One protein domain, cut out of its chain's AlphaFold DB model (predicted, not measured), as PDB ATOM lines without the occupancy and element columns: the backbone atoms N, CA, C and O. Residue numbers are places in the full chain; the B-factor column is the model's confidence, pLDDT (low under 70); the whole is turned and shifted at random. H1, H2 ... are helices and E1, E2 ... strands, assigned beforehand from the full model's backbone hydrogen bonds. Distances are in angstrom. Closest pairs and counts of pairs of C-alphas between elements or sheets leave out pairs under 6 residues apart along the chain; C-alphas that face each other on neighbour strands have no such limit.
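This is residues 290 to 306 and 314 to 373 of the 1101 residues of the protein "probable disease resistance protein At4g27220" of Nelumbo nucifera (UniProt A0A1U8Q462). H1 and H2 pack together as a tilted pair at one end, H4 sits alone at the other end, and a ribbon of two short strands, E1 and E2, lies between these ends. From E1 the backbone swings round in one wide loop through the short H3, near the middle, and back to E2 beside E1. The printed part has 77 residues, with four named helices and two named strands in the order H1, H2, E1, H3, E2, H4; the sheet, E1 then E2, is parallel, and the class is mostly helix. The whole is compact, with a radius of gyration of the C-alphas of 12.8 A and spans of 36 by 32 by 18 A.

H1, residues 290 to 299, touches H2, residues 314 to 325, at a steep tilt of 41 degrees, the same way; their closest C-alphas, of Ala 297 and Ile 321, are 6.6 A apart. H3, residues 343 to 346, only just touches H1, with 3 pairs of C-alphas within 8 A, the closest being Gln 293 and Val 346 at 5.5 A. It also only just touches H2, by residues 318 to 321 of H2 alone, with 3 such pairs, the closest being Arg 318 and Val 346 at 5.6 A. E1, residues 331 to 334, and E2, residues 358 to 361, are parallel at 14 degrees; N 332 and O 358 are 2.9 A apart and N 360 and O 332 are 2.8 A apart, within hydrogen-bond range. E1, H3 and E2 form a strand-helix-strand unit, two parallel neighbour strands with a helix between, and its crossover is right-handed. H4, residues 366 to 371, touches no helix and is apart from E1. In H1, H2 and H4 every O i to N i+4 pair is within hydrogen-bond range; H3 is too short for such a pair.

H1 begins at C-alpha 290 (150.857, 113.880, 102.728) and is 14.2 A long from first to last C-alpha; H2 is 16.6 A, E1 10.1 A, H3 5.0 A, E2 9.9 A and H4 8.8 A. H4 ends at C-alpha 371 (165.534, 126.285, 105.824).

The C-alphas farthest apart, of Gly 305 and Phe 366, are 36.9 A apart. Residues 307 to 313 are cut out; C-alphas 306 and 314 are 11.6 A apart across the cut. The link from H3 to E2 is long, 11 residues. Mean pLDDT of the printed part is 72.9; 25 residues are under 70, among them 303 to 306 and 350 to 356.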
ATOM      1  N   ARG A 290     152.165 114.511 102.981       71.06
ATOM      2  CA  ARG A 290     150.857 113.880 102.728       71.06
ATOM      3  C   ARG A 290     149.779 114.365 103.696       71.06
ATOM      4  O   ARG A 290     148.625 114.532 103.303       71.06
ATOM      5  N   LYS A 291     150.139 114.609 104.955       68.75
ATOM      6  CA  LYS A 291     149.216 115.133 105.970       68.75
ATOM      7  C   LYS A 291     148.792 116.556 105.627       68.75
ATOM      8  O   LYS A 291     147.599 116.853 105.619       68.75
ATOM      9  N   ILE A 292     149.765 117.386 105.254       74.12
ATOM     10  CA  ILE A 292     149.535 118.763 104.808       74.12
ATOM     11  C   ILE A 292     148.676 118.758 103.536       74.12
ATOM     12  O   ILE A 292     147.659 119.446 103.478       74.12
ATOM     13  N   GLN A 293     148.993 117.903 102.558       78.81
ATOM     14  CA  GLN A 293     148.177 117.712 101.356       78.81
ATOM     15  C   GLN A 293     146.736 117.322 101.676       78.81
ATOM     16  O   GLN A 293     145.818 117.913 101.122       78.81
ATOM     17  N   ASN A 294     146.511 116.352 102.564       70.44
ATOM     18  CA  ASN A 294     145.165 115.910 102.919       70.44
ATOM     19  C   ASN A 294     144.365 117.013 103.625       70.44
ATOM     20  O   ASN A 294     143.186 117.185 103.325       70.44
ATOM     21  N   GLN A 295     144.995 117.779 104.522       72.00
ATOM     22  CA  GLN A 295     144.352 118.904 105.208       72.00
ATOM     23  C   GLN A 295     143.974 120.023 104.228       72.00
ATOM     24  O   GLN A 295     142.827 120.476 104.220       72.00
ATOM     25  N   ILE A 296     144.901 120.402 103.345       75.69
ATOM     26  CA  ILE A 296     144.653 121.394 102.294       75.69
ATOM     27  C   ILE A 296     143.578 120.881 101.329       75.69
ATOM     28  O   ILE A 296     142.641 121.601 100.996       75.69
ATOM     29  N   ALA A 297     143.653 119.618 100.909       72.69
ATOM     30  CA  ALA A 297     142.694 119.014  99.993       72.69
ATOM     31  C   ALA A 297     141.278 118.960 100.579       72.69
ATOM     32  O   ALA A 297     140.326 119.287  99.869       72.69
ATOM     33  N   GLN A 298     141.127 118.611 101.861       68.81
ATOM     34  CA  GLN A 298     139.837 118.642 102.552       68.81
ATOM     35  C   GLN A 298     139.229 120.047 102.547       68.81
ATOM     36  O   GLN A 298     138.056 120.195 102.209       68.81
ATOM     37  N   ARG A 299     140.012 121.092 102.842       68.50
ATOM     38  CA  ARG A 299     139.508 122.477 102.843       68.50
ATOM     39  C   ARG A 299     139.269 123.050 101.449       68.50
ATOM     40  O   ARG A 299     138.328 123.815 101.255       68.50
ATOM     41  N   LEU A 300     140.038 122.613 100.453       70.25
ATOM     42  CA  LEU A 300     139.794 122.918  99.040       70.25
ATOM     43  C   LEU A 300     138.663 122.067  98.424       70.25
ATOM     44  O   LEU A 300     138.390 122.203  97.225       70.25
ATOM     45  N   ASN A 301     138.000 121.206  99.214       69.94
ATOM     46  CA  ASN A 301     136.961 120.263  98.779       69.94
ATOM     47  C   ASN A 301     137.399 119.388  97.588       69.94
ATOM     48  O   ASN A 301     136.635 119.120  96.656       69.94
ATOM     49  N   LEU A 302     138.660 118.962  97.596       71.19
ATOM     50  CA  LEU A 302     139.234 118.067  96.600       71.19
ATOM     51  C   LEU A 302     138.883 116.613  96.933       71.19
ATOM     52  O   LEU A 302     138.930 116.185  98.086       71.19
ATOM     53  N   ARG A 303     138.522 115.826  95.913       58.19
ATOM     54  CA  ARG A 303     138.197 114.403  96.082       58.19
ATOM     55  C   ARG A 303     139.491 113.602  96.225       58.19
ATOM     56  O   ARG A 303     140.101 113.223  95.225       58.19
ATOM     57  N   VAL A 304     139.900 113.335  97.461       56.19
ATOM     58  CA  VAL A 304     141.008 112.419  97.762       56.19
ATOM     59  C   VAL A 304     140.439 111.003  97.865       56.19
ATOM     60  O   VAL A 304     139.627 110.717  98.740       56.19
ATOM     61  N   GLY A 305     140.808 110.119  96.936       50.59
ATOM     62  CA  GLY A 305     140.456 108.702  97.030       50.59
ATOM     63  C   GLY A 305     141.243 108.027  98.155       50.59
ATOM     64  O   GLY A 305     142.448 108.249  98.278       50.59
ATOM     65  N   ASN A 306     140.583 107.187  98.959       42.38
ATOM     66  CA  ASN A 306     141.263 106.281  99.888       42.38
ATOM     67  C   ASN A 306     141.988 105.195  99.081       42.38
ATOM     68  O   ASN A 306     141.433 104.130  98.829       42.38
ATOM     69  N   ASN A 314     150.241 110.252  95.355       52.19
ATOM     70  CA  ASN A 314     150.777 111.555  95.797       52.19
ATOM     71  C   ASN A 314     150.813 112.598  94.669       52.19
ATOM     72  O   ASN A 314     150.488 113.766  94.877       52.19
ATOM     73  N   ASN A 315     151.111 112.171  93.438       63.25
ATOM     74  CA  ASN A 315     151.118 113.066  92.282       63.25
ATOM     75  C   ASN A 315     149.715 113.540  91.876       63.25
ATOM     76  O   ASN A 315     149.607 114.548  91.183       63.25
ATOM     77  N   SER A 316     148.642 112.834  92.254       69.50
ATOM     78  CA  SER A 316     147.267 113.253  91.947       69.50
ATOM     79  C   SER A 316     146.812 114.383  92.870       69.50
ATOM     80  O   SER A 316     146.385 115.427  92.382       69.50
ATOM     81  N   VAL A 317     146.967 114.219  94.190       74.50
ATOM     82  CA  VAL A 317     146.562 115.236  95.178       74.50
ATOM     83  C   VAL A 317     147.404 116.504  95.025       74.50
ATOM     84  O   VAL A 317     146.836 117.589  94.918       74.50
ATOM     85  N   ARG A 318     148.730 116.364  94.864       82.56
ATOM     86  CA  ARG A 318     149.643 117.471  94.531       82.56
ATOM     87  C   ARG A 318     149.159 118.273  93.321       82.56
ATOM     88  O   ARG A 318     149.049 119.489  93.398       82.56
ATOM     89  N   ARG A 319     148.847 117.604  92.200       80.38
ATOM     90  CA  ARG A 319     148.374 118.270  90.967       80.38
ATOM     91  C   ARG A 319     147.019 118.944  91.146       80.38
ATOM     92  O   ARG A 319     146.789 119.986  90.543       80.38
ATOM     93  N   GLN A 320     146.129 118.369  91.954       80.25
ATOM     94  CA  GLN A 320     144.836 118.982  92.251       80.25
ATOM     95  C   GLN A 320     144.993 120.243  93.105       80.25
ATOM     96  O   GLN A 320     144.365 121.254  92.797       80.25
ATOM     97  N   ILE A 321     145.848 120.206  94.134       82.69
ATOM     98  CA  ILE A 321     146.171 121.376  94.961       82.69
ATOM     99  C   ILE A 321     146.836 122.446  94.092       82.69
ATOM    100  O   ILE A 321     146.337 123.568  94.028       82.69
ATOM    101  N   LEU A 322     147.868 122.074  93.329       83.25
ATOM    102  CA  LEU A 322     148.568 122.975  92.417       83.25
ATOM    103  C   LEU A 322     147.596 123.619  91.430       83.25
ATOM    104  O   LEU A 322     147.526 124.837  91.357       83.25
ATOM    105  N   GLY A 323     146.765 122.829  90.748       80.31
ATOM    106  CA  GLY A 323     145.786 123.346  89.790       80.31
ATOM    107  C   GLY A 323     144.707 124.243  90.410       80.31
ATOM    108  O   GLY A 323     144.164 125.100  89.718       80.31
ATOM    109  N   LYS A 324     144.386 124.081  91.702       82.25
ATOM    110  CA  LYS A 324     143.451 124.971  92.414       82.25
ATOM    111  C   LYS A 324     144.092 126.275  92.866       82.25
ATOM    112  O   LYS A 324     143.402 127.293  92.870       82.25
ATOM    113  N   LEU A 325     145.355 126.230  93.281       80.19
ATOM    114  CA  LEU A 325     146.084 127.376  93.826       80.19
ATOM    115  C   LEU A 325     146.803 128.193  92.743       80.19
ATOM    116  O   LEU A 325     147.097 129.371  92.948       80.19
ATOM    117  N   GLN A 326     147.078 127.590  91.588       79.88
ATOM    118  CA  GLN A 326     147.747 128.244  90.471       79.88
ATOM    119  C   GLN A 326     146.907 129.411  89.943       79.88
ATOM    120  O   GLN A 326     145.701 129.293  89.731       79.88
ATOM    121  N   ASN A 327     147.563 130.557  89.746       72.75
ATOM    122  CA  ASN A 327     146.954 131.819  89.308       72.75
ATOM    123  C   ASN A 327     145.862 132.380  90.245       72.75
ATOM    124  O   ASN A 327     145.094 133.247  89.830       72.75
ATOM    125  N   LYS A 328     145.790 131.922  91.504       73.44
ATOM    126  CA  LYS A 328     144.922 132.493  92.545       73.44
ATOM    127  C   LYS A 328     145.751 133.148  93.647       73.44
ATOM    128  O   LYS A 328     146.868 132.718  93.925       73.44
ATOM    129  N   LYS A 329     145.172 134.161  94.296       78.75
ATOM    130  CA  LYS A 329     145.705 134.731  95.534       78.75
ATOM    131  C   LYS A 329     145.275 133.848  96.700       78.75
ATOM    132  O   LYS A 329     144.089 133.568  96.853       78.75
ATOM    133  N   TRP A 330     146.229 133.408  97.500       78.12
ATOM    134  CA  TRP A 330     145.993 132.551  98.655       78.12
ATOM    135  C   TRP A 330     146.955 132.931  99.773       78.12
ATOM    136  O   TRP A 330     148.015 133.511  99.540       78.12
ATOM    137  N   LEU A 331     146.579 132.609 100.998       82.56
ATOM    138  CA  LEU A 331     147.428 132.778 102.163       82.56
ATOM    139  C   LEU A 331     147.492 131.379 102.806       82.56
ATOM    140  O   LEU A 331     146.451 130.740 102.947       82.56
ATOM    141  N   LEU A 332     148.706 130.884 103.091       80.75
ATOM    142  CA  LEU A 332     149.005 129.614 103.789       80.75
ATOM    143  C   LEU A 332     149.634 129.915 105.177       80.75
ATOM    144  O   LEU A 332     150.582 130.688 105.220       80.75
ATOM    145  N   ILE A 333     149.123 129.385 106.301       81.69
ATOM    146  CA  ILE A 333     149.703 129.518 107.647       81.69
ATOM    147  C   ILE A 333     150.149 128.131 108.071       81.69
ATOM    148  O   ILE A 333     149.416 127.142 108.003       81.69
ATOM    149  N   LEU A 334     151.398 128.069 108.488       76.31
ATOM    150  CA  LEU A 334     152.021 126.863 108.999       76.31
ATOM    151  C   LEU A 334     152.387 127.176 110.446       76.31
ATOM    152  O   LEU A 334     153.309 127.942 110.701       76.31
ATOM    153  N   ASP A 335     151.578 126.701 111.381       75.75
ATOM    154  CA  ASP A 335     151.652 127.090 112.789       75.75
ATOM    155  C   ASP A 335     152.510 126.084 113.568       75.75
ATOM    156  O   ASP A 335     152.275 124.893 113.463       75.75
ATOM    157  N   ASP A 336     153.478 126.533 114.361       66.75
ATOM    158  CA  ASP A 336     154.388 125.687 115.152       66.75
ATOM    159  C   ASP A 336     155.209 124.702 114.290       66.75
ATOM    160  O   ASP A 336     155.211 123.490 114.490       66.75
ATOM    161  N   MET A 337     155.922 125.240 113.297       69.19
ATOM    162  CA  MET A 337     156.833 124.485 112.427       69.19
ATOM    163  C   MET A 337     158.133 124.093 113.146       69.19
ATOM    164  O   MET A 337     158.832 124.961 113.680       69.19
ATOM    165  N   TRP A 338     158.502 122.808 113.078       65.19
ATOM    166  CA  TRP A 338     159.720 122.256 113.700       65.19
ATOM    167  C   TRP A 338     160.844 121.915 112.709       65.19
ATOM    168  O   TRP A 338     162.014 121.948 113.089       65.19
ATOM    169  N   ASP A 339     160.517 121.649 111.441       69.81
ATOM    170  CA  ASP A 339     161.490 121.426 110.363       69.81
ATOM    171  C   ASP A 339     160.966 121.942 109.009       69.81
ATOM    172  O   ASP A 339     159.856 122.472 108.934       69.81
ATOM    173  N   ASN A 340     161.759 121.832 107.940       78.62
ATOM    174  CA  ASN A 340     161.375 122.290 106.609       78.62
ATOM    175  C   ASN A 340     160.326 121.382 105.947       78.62
ATOM    176  O   ASN A 340     160.312 120.167 106.123       78.62
ATOM    177  N   VAL A 341     159.456 121.986 105.138       80.12
ATOM    178  CA  VAL A 341     158.426 121.292 104.356       80.12
ATOM    179  C   VAL A 341     158.654 121.573 102.879       80.12
ATOM    180  O   VAL A 341     158.775 122.728 102.476       80.12
ATOM    181  N   ASP A 342     158.645 120.520 102.061       80.94
ATOM    182  CA  ASP A 342     158.656 120.649 100.602       80.94
ATOM    183  C   ASP A 342     157.298 121.172 100.102       80.94
ATOM    184  O   ASP A 342     156.356 120.417  99.841       80.94
ATOM    185  N   LEU A 343     157.193 122.497  99.994       84.56
ATOM    186  CA  LEU A 343     155.991 123.198  99.542       84.56
ATOM    187  C   LEU A 343     155.599 122.808  98.111       84.56
ATOM    188  O   LEU A 343     154.413 122.617  97.825       84.56
ATOM    189  N   GLU A 344     156.574 122.626  97.219       81.38
ATOM    190  CA  GLU A 344     156.298 122.156  95.862       81.38
ATOM    191  C   GLU A 344     155.750 120.731  95.887       81.38
ATOM    192  O   GLU A 344     154.770 120.434  95.194       81.38
ATOM    193  N   GLY A 345     156.344 119.867  96.714       77.94
ATOM    194  CA  GLY A 345     155.891 118.512  97.010       77.94
ATOM    195  C   GLY A 345     154.443 118.464  97.486       77.94
ATOM    196  O   GLY A 345     153.675 117.616  97.027       77.94
ATOM    197  N   VAL A 346     154.025 119.419  98.320       83.38
ATOM    198  CA  VAL A 346     152.628 119.589  98.760       83.38
ATOM    199  C   VAL A 346     151.705 120.001  97.601       83.38
ATOM    200  O   VAL A 346     150.524 119.662  97.598       83.38
ATOM    201  N   GLY A 347     152.232 120.650  96.567       81.44
ATOM    202  CA  GLY A 347     151.451 121.210  95.462       81.44
ATOM    203  C   GLY A 347     151.195 122.702  95.622       81.44
ATOM    204  O   GLY A 347     150.319 123.244  94.953       81.44
ATOM    205  N   ILE A 348     151.945 123.374  96.496       84.81
ATOM    206  CA  ILE A 348     151.953 124.829  96.576       84.81
ATOM    207  C   ILE A 348     152.757 125.359  95.377       84.81
ATOM    208  O   ILE A 348     153.878 124.903  95.154       84.81
ATOM    209  N   PRO A 349     152.204 126.281  94.566       76.56
ATOM    210  CA  PRO A 349     152.923 126.826  93.422       76.56
ATOM    211  C   PRO A 349     154.201 127.553  93.867       76.56
ATOM    212  O   PRO A 349     154.129 128.475  94.681       76.56
ATOM    213  N   SER A 350     155.350 127.179  93.298       66.69
ATOM    214  CA  SER A 350     156.621 127.897  93.450       66.69
ATOM    215  C   SER A 350     156.448 129.345  92.984       66.69
ATOM    216  O   SER A 350     155.967 129.572  91.870       66.69
ATOM    217  N   GLN A 351     156.788 130.304  93.851       58.78
ATOM    218  CA  GLN A 351     156.517 131.743  93.737       58.78
ATOM    219  C   GLN A 351     156.365 132.265  92.291       58.78
ATOM    220  O   GLN A 351     157.337 132.582  91.604       58.78
ATOM    221  N   SER A 352     155.126 132.483  91.846       48.91
ATOM    222  CA  SER A 352     154.863 133.408  90.746       48.91
ATOM    223  C   SER A 352     154.978 134.821  91.314       48.91
ATOM    224  O   SER A 352     154.006 135.340  91.869       48.91
ATOM    225  N   ARG A 353     156.173 135.423  91.237       47.75
ATOM    226  CA  ARG A 353     156.406 136.845  91.548       47.75
ATOM    227  C   ARG A 353     155.335 137.689  90.831       47.75
ATOM    228  O   ARG A 353     155.458 137.938  89.637       47.75
ATOM    229  N   GLY A 354     154.251 138.046  91.532       52.34
ATOM    230  CA  GLY A 354     153.126 138.800  90.961       52.34
ATOM    231  C   GLY A 354     151.699 138.462  91.436       52.34
ATOM    232  O   GLY A 354     150.807 139.258  91.164       52.34
ATOM    233  N   THR A 355     151.430 137.355  92.146       56.12
ATOM    234  CA  THR A 355     150.038 136.958  92.512       56.12
ATOM    235  C   THR A 355     149.527 137.480  93.863       56.12
ATOM    236  O   THR A 355     148.341 137.354  94.166       56.12
ATOM    237  N   GLY A 356     150.391 138.073  94.696       69.62
ATOM    238  CA  GLY A 356     150.023 138.575  96.028       69.62
ATOM    239  C   GLY A 356     149.708 137.483  97.063       69.62
ATOM    240  O   GLY A 356     149.185 137.812  98.130       69.62
ATOM    241  N   SER A 357     149.985 136.213  96.757       81.19
ATOM    242  CA  SER A 357     149.879 135.103  97.708       81.19
ATOM    243  C   SER A 357     150.979 135.172  98.765       81.19
ATOM    244  O   SER A 357     152.081 135.636  98.473       81.19
ATOM    245  N   LYS A 358     150.693 134.717  99.987       82.44
ATOM    246  CA  LYS A 358     151.649 134.743 101.103       82.44
ATOM    247  C   LYS A 358     151.670 133.420 101.862       82.44
ATOM    248  O   LYS A 358     150.666 132.719 101.939       82.44
ATOM    249  N   ILE A 359     152.811 133.112 102.463       83.25
ATOM    250  CA  ILE A 359     152.952 132.043 103.450       83.25
ATOM    251  C   ILE A 359     153.361 132.716 104.756       83.25
ATOM    252  O   ILE A 359     154.255 133.556 104.756       83.25
ATOM    253  N   VAL A 360     152.685 132.394 105.853       85.56
ATOM    254  CA  VAL A 360     153.018 132.877 107.193       85.56
ATOM    255  C   VAL A 360     153.278 131.658 108.058       85.56
ATOM    256  O   VAL A 360     152.353 130.949 108.435       85.56
ATOM    257  N   LEU A 361     154.538 131.391 108.369       79.94
ATOM    258  CA  LEU A 361     154.878 130.329 109.304       79.94
ATOM    259  C   LEU A 361     155.156 130.895 110.696       79.94
ATOM    260  O   LEU A 361     155.710 131.986 110.827       79.94
ATOM    261  N   THR A 362     154.765 130.161 111.730       77.75
ATOM    262  CA  THR A 362     155.196 130.413 113.105       77.75
ATOM    263  C   THR A 362     156.141 129.283 113.508       77.75
ATOM    264  O   THR A 362     155.919 128.113 113.200       77.75
ATOM    265  N   THR A 363     157.255 129.624 114.145       68.75
ATOM    266  CA  THR A 363     158.247 128.650 114.607       68.75
ATOM    267  C   THR A 363     158.975 129.200 115.824       68.75
ATOM    268  O   THR A 363     159.087 130.414 116.007       68.75
ATOM    269  N   ARG A 364     159.490 128.298 116.661       64.25
ATOM    270  CA  ARG A 364     160.391 128.631 117.773       64.25
ATOM    271  C   ARG A 364     161.862 128.625 117.346       64.25
ATOM    272  O   ARG A 364     162.720 129.040 118.117       64.25
ATOM    273  N   SER A 365     162.159 128.157 116.132       63.00
ATOM    274  CA  SER A 365     163.515 127.970 115.626       63.00
ATOM    275  C   SER A 365     163.782 128.870 114.427       63.00
ATOM    276  O   SER A 365     163.255 128.653 113.340       63.00
ATOM    277  N   PHE A 366     164.685 129.838 114.594       70.56
ATOM    278  CA  PHE A 366     165.160 130.679 113.489       70.56
ATOM    279  C   PHE A 366     165.764 129.850 112.341       70.56
ATOM    280  O   PHE A 366     165.683 130.218 111.175       70.56
ATOM    281  N   ASN A 367     166.324 128.677 112.652       70.12
ATOM    282  CA  ASN A 367     166.858 127.775 111.637       70.12
ATOM    283  C   ASN A 367     165.766 127.237 110.696       70.12
ATOM    284  O   ASN A 367     166.045 126.977 109.531       70.12
ATOM    285  N   VAL A 368     164.527 127.084 111.173       74.38
ATOM    286  CA  VAL A 368     163.397 126.693 110.318       74.38
ATOM    287  C   VAL A 368     163.057 127.818 109.340       74.38
ATOM    288  O   VAL A 368     162.818 127.519 108.176       74.38
ATOM    289  N   CYS A 369     163.124 129.090 109.759       77.62
ATOM    290  CA  CYS A 369     162.985 130.238 108.852       77.62
ATOM    291  C   CYS A 369     164.032 130.190 107.729       77.62
ATOM    292  O   CYS A 369     163.670 130.226 106.554       77.62
ATOM    293  N   ASN A 370     165.306 129.969 108.084       78.75
ATOM    294  CA  ASN A 370     166.396 129.818 107.112       78.75
ATOM    295  C   ASN A 370     166.152 128.657 106.138       78.75
ATOM    296  O   ASN A 370     166.297 128.822 104.931       78.75
ATOM    297  N   LYS A 371     165.787 127.475 106.654       77.81
ATOM    298  CA  LYS A 371     165.534 126.285 105.824       77.81
ATOM    299  C   LYS A 371     164.305 126.433 104.920       77.81
ATOM    300  O   LYS A 371     164.238 125.779 103.887       77.81
ATOM    301  N   MET A 372     163.324 127.229 105.339       82.31
ATOM    302  CA  MET A 372     162.122 127.549 104.565       82.31
ATOM    303  C   MET A 372     162.322 128.750 103.632       82.31
ATOM    304  O   MET A 372     161.376 129.115 102.936       82.31
ATOM    305  N   GLU A 373     163.518 129.351 103.627       84.00
ATOM    306  CA  GLU A 373     163.890 130.497 102.791       84.00
ATOM    307  C   GLU A 373     162.886 131.660 102.915       84.00
ATOM    308  O   GLU A 373     162.404 132.203 101.921       84.00
TER     309      GLU A 373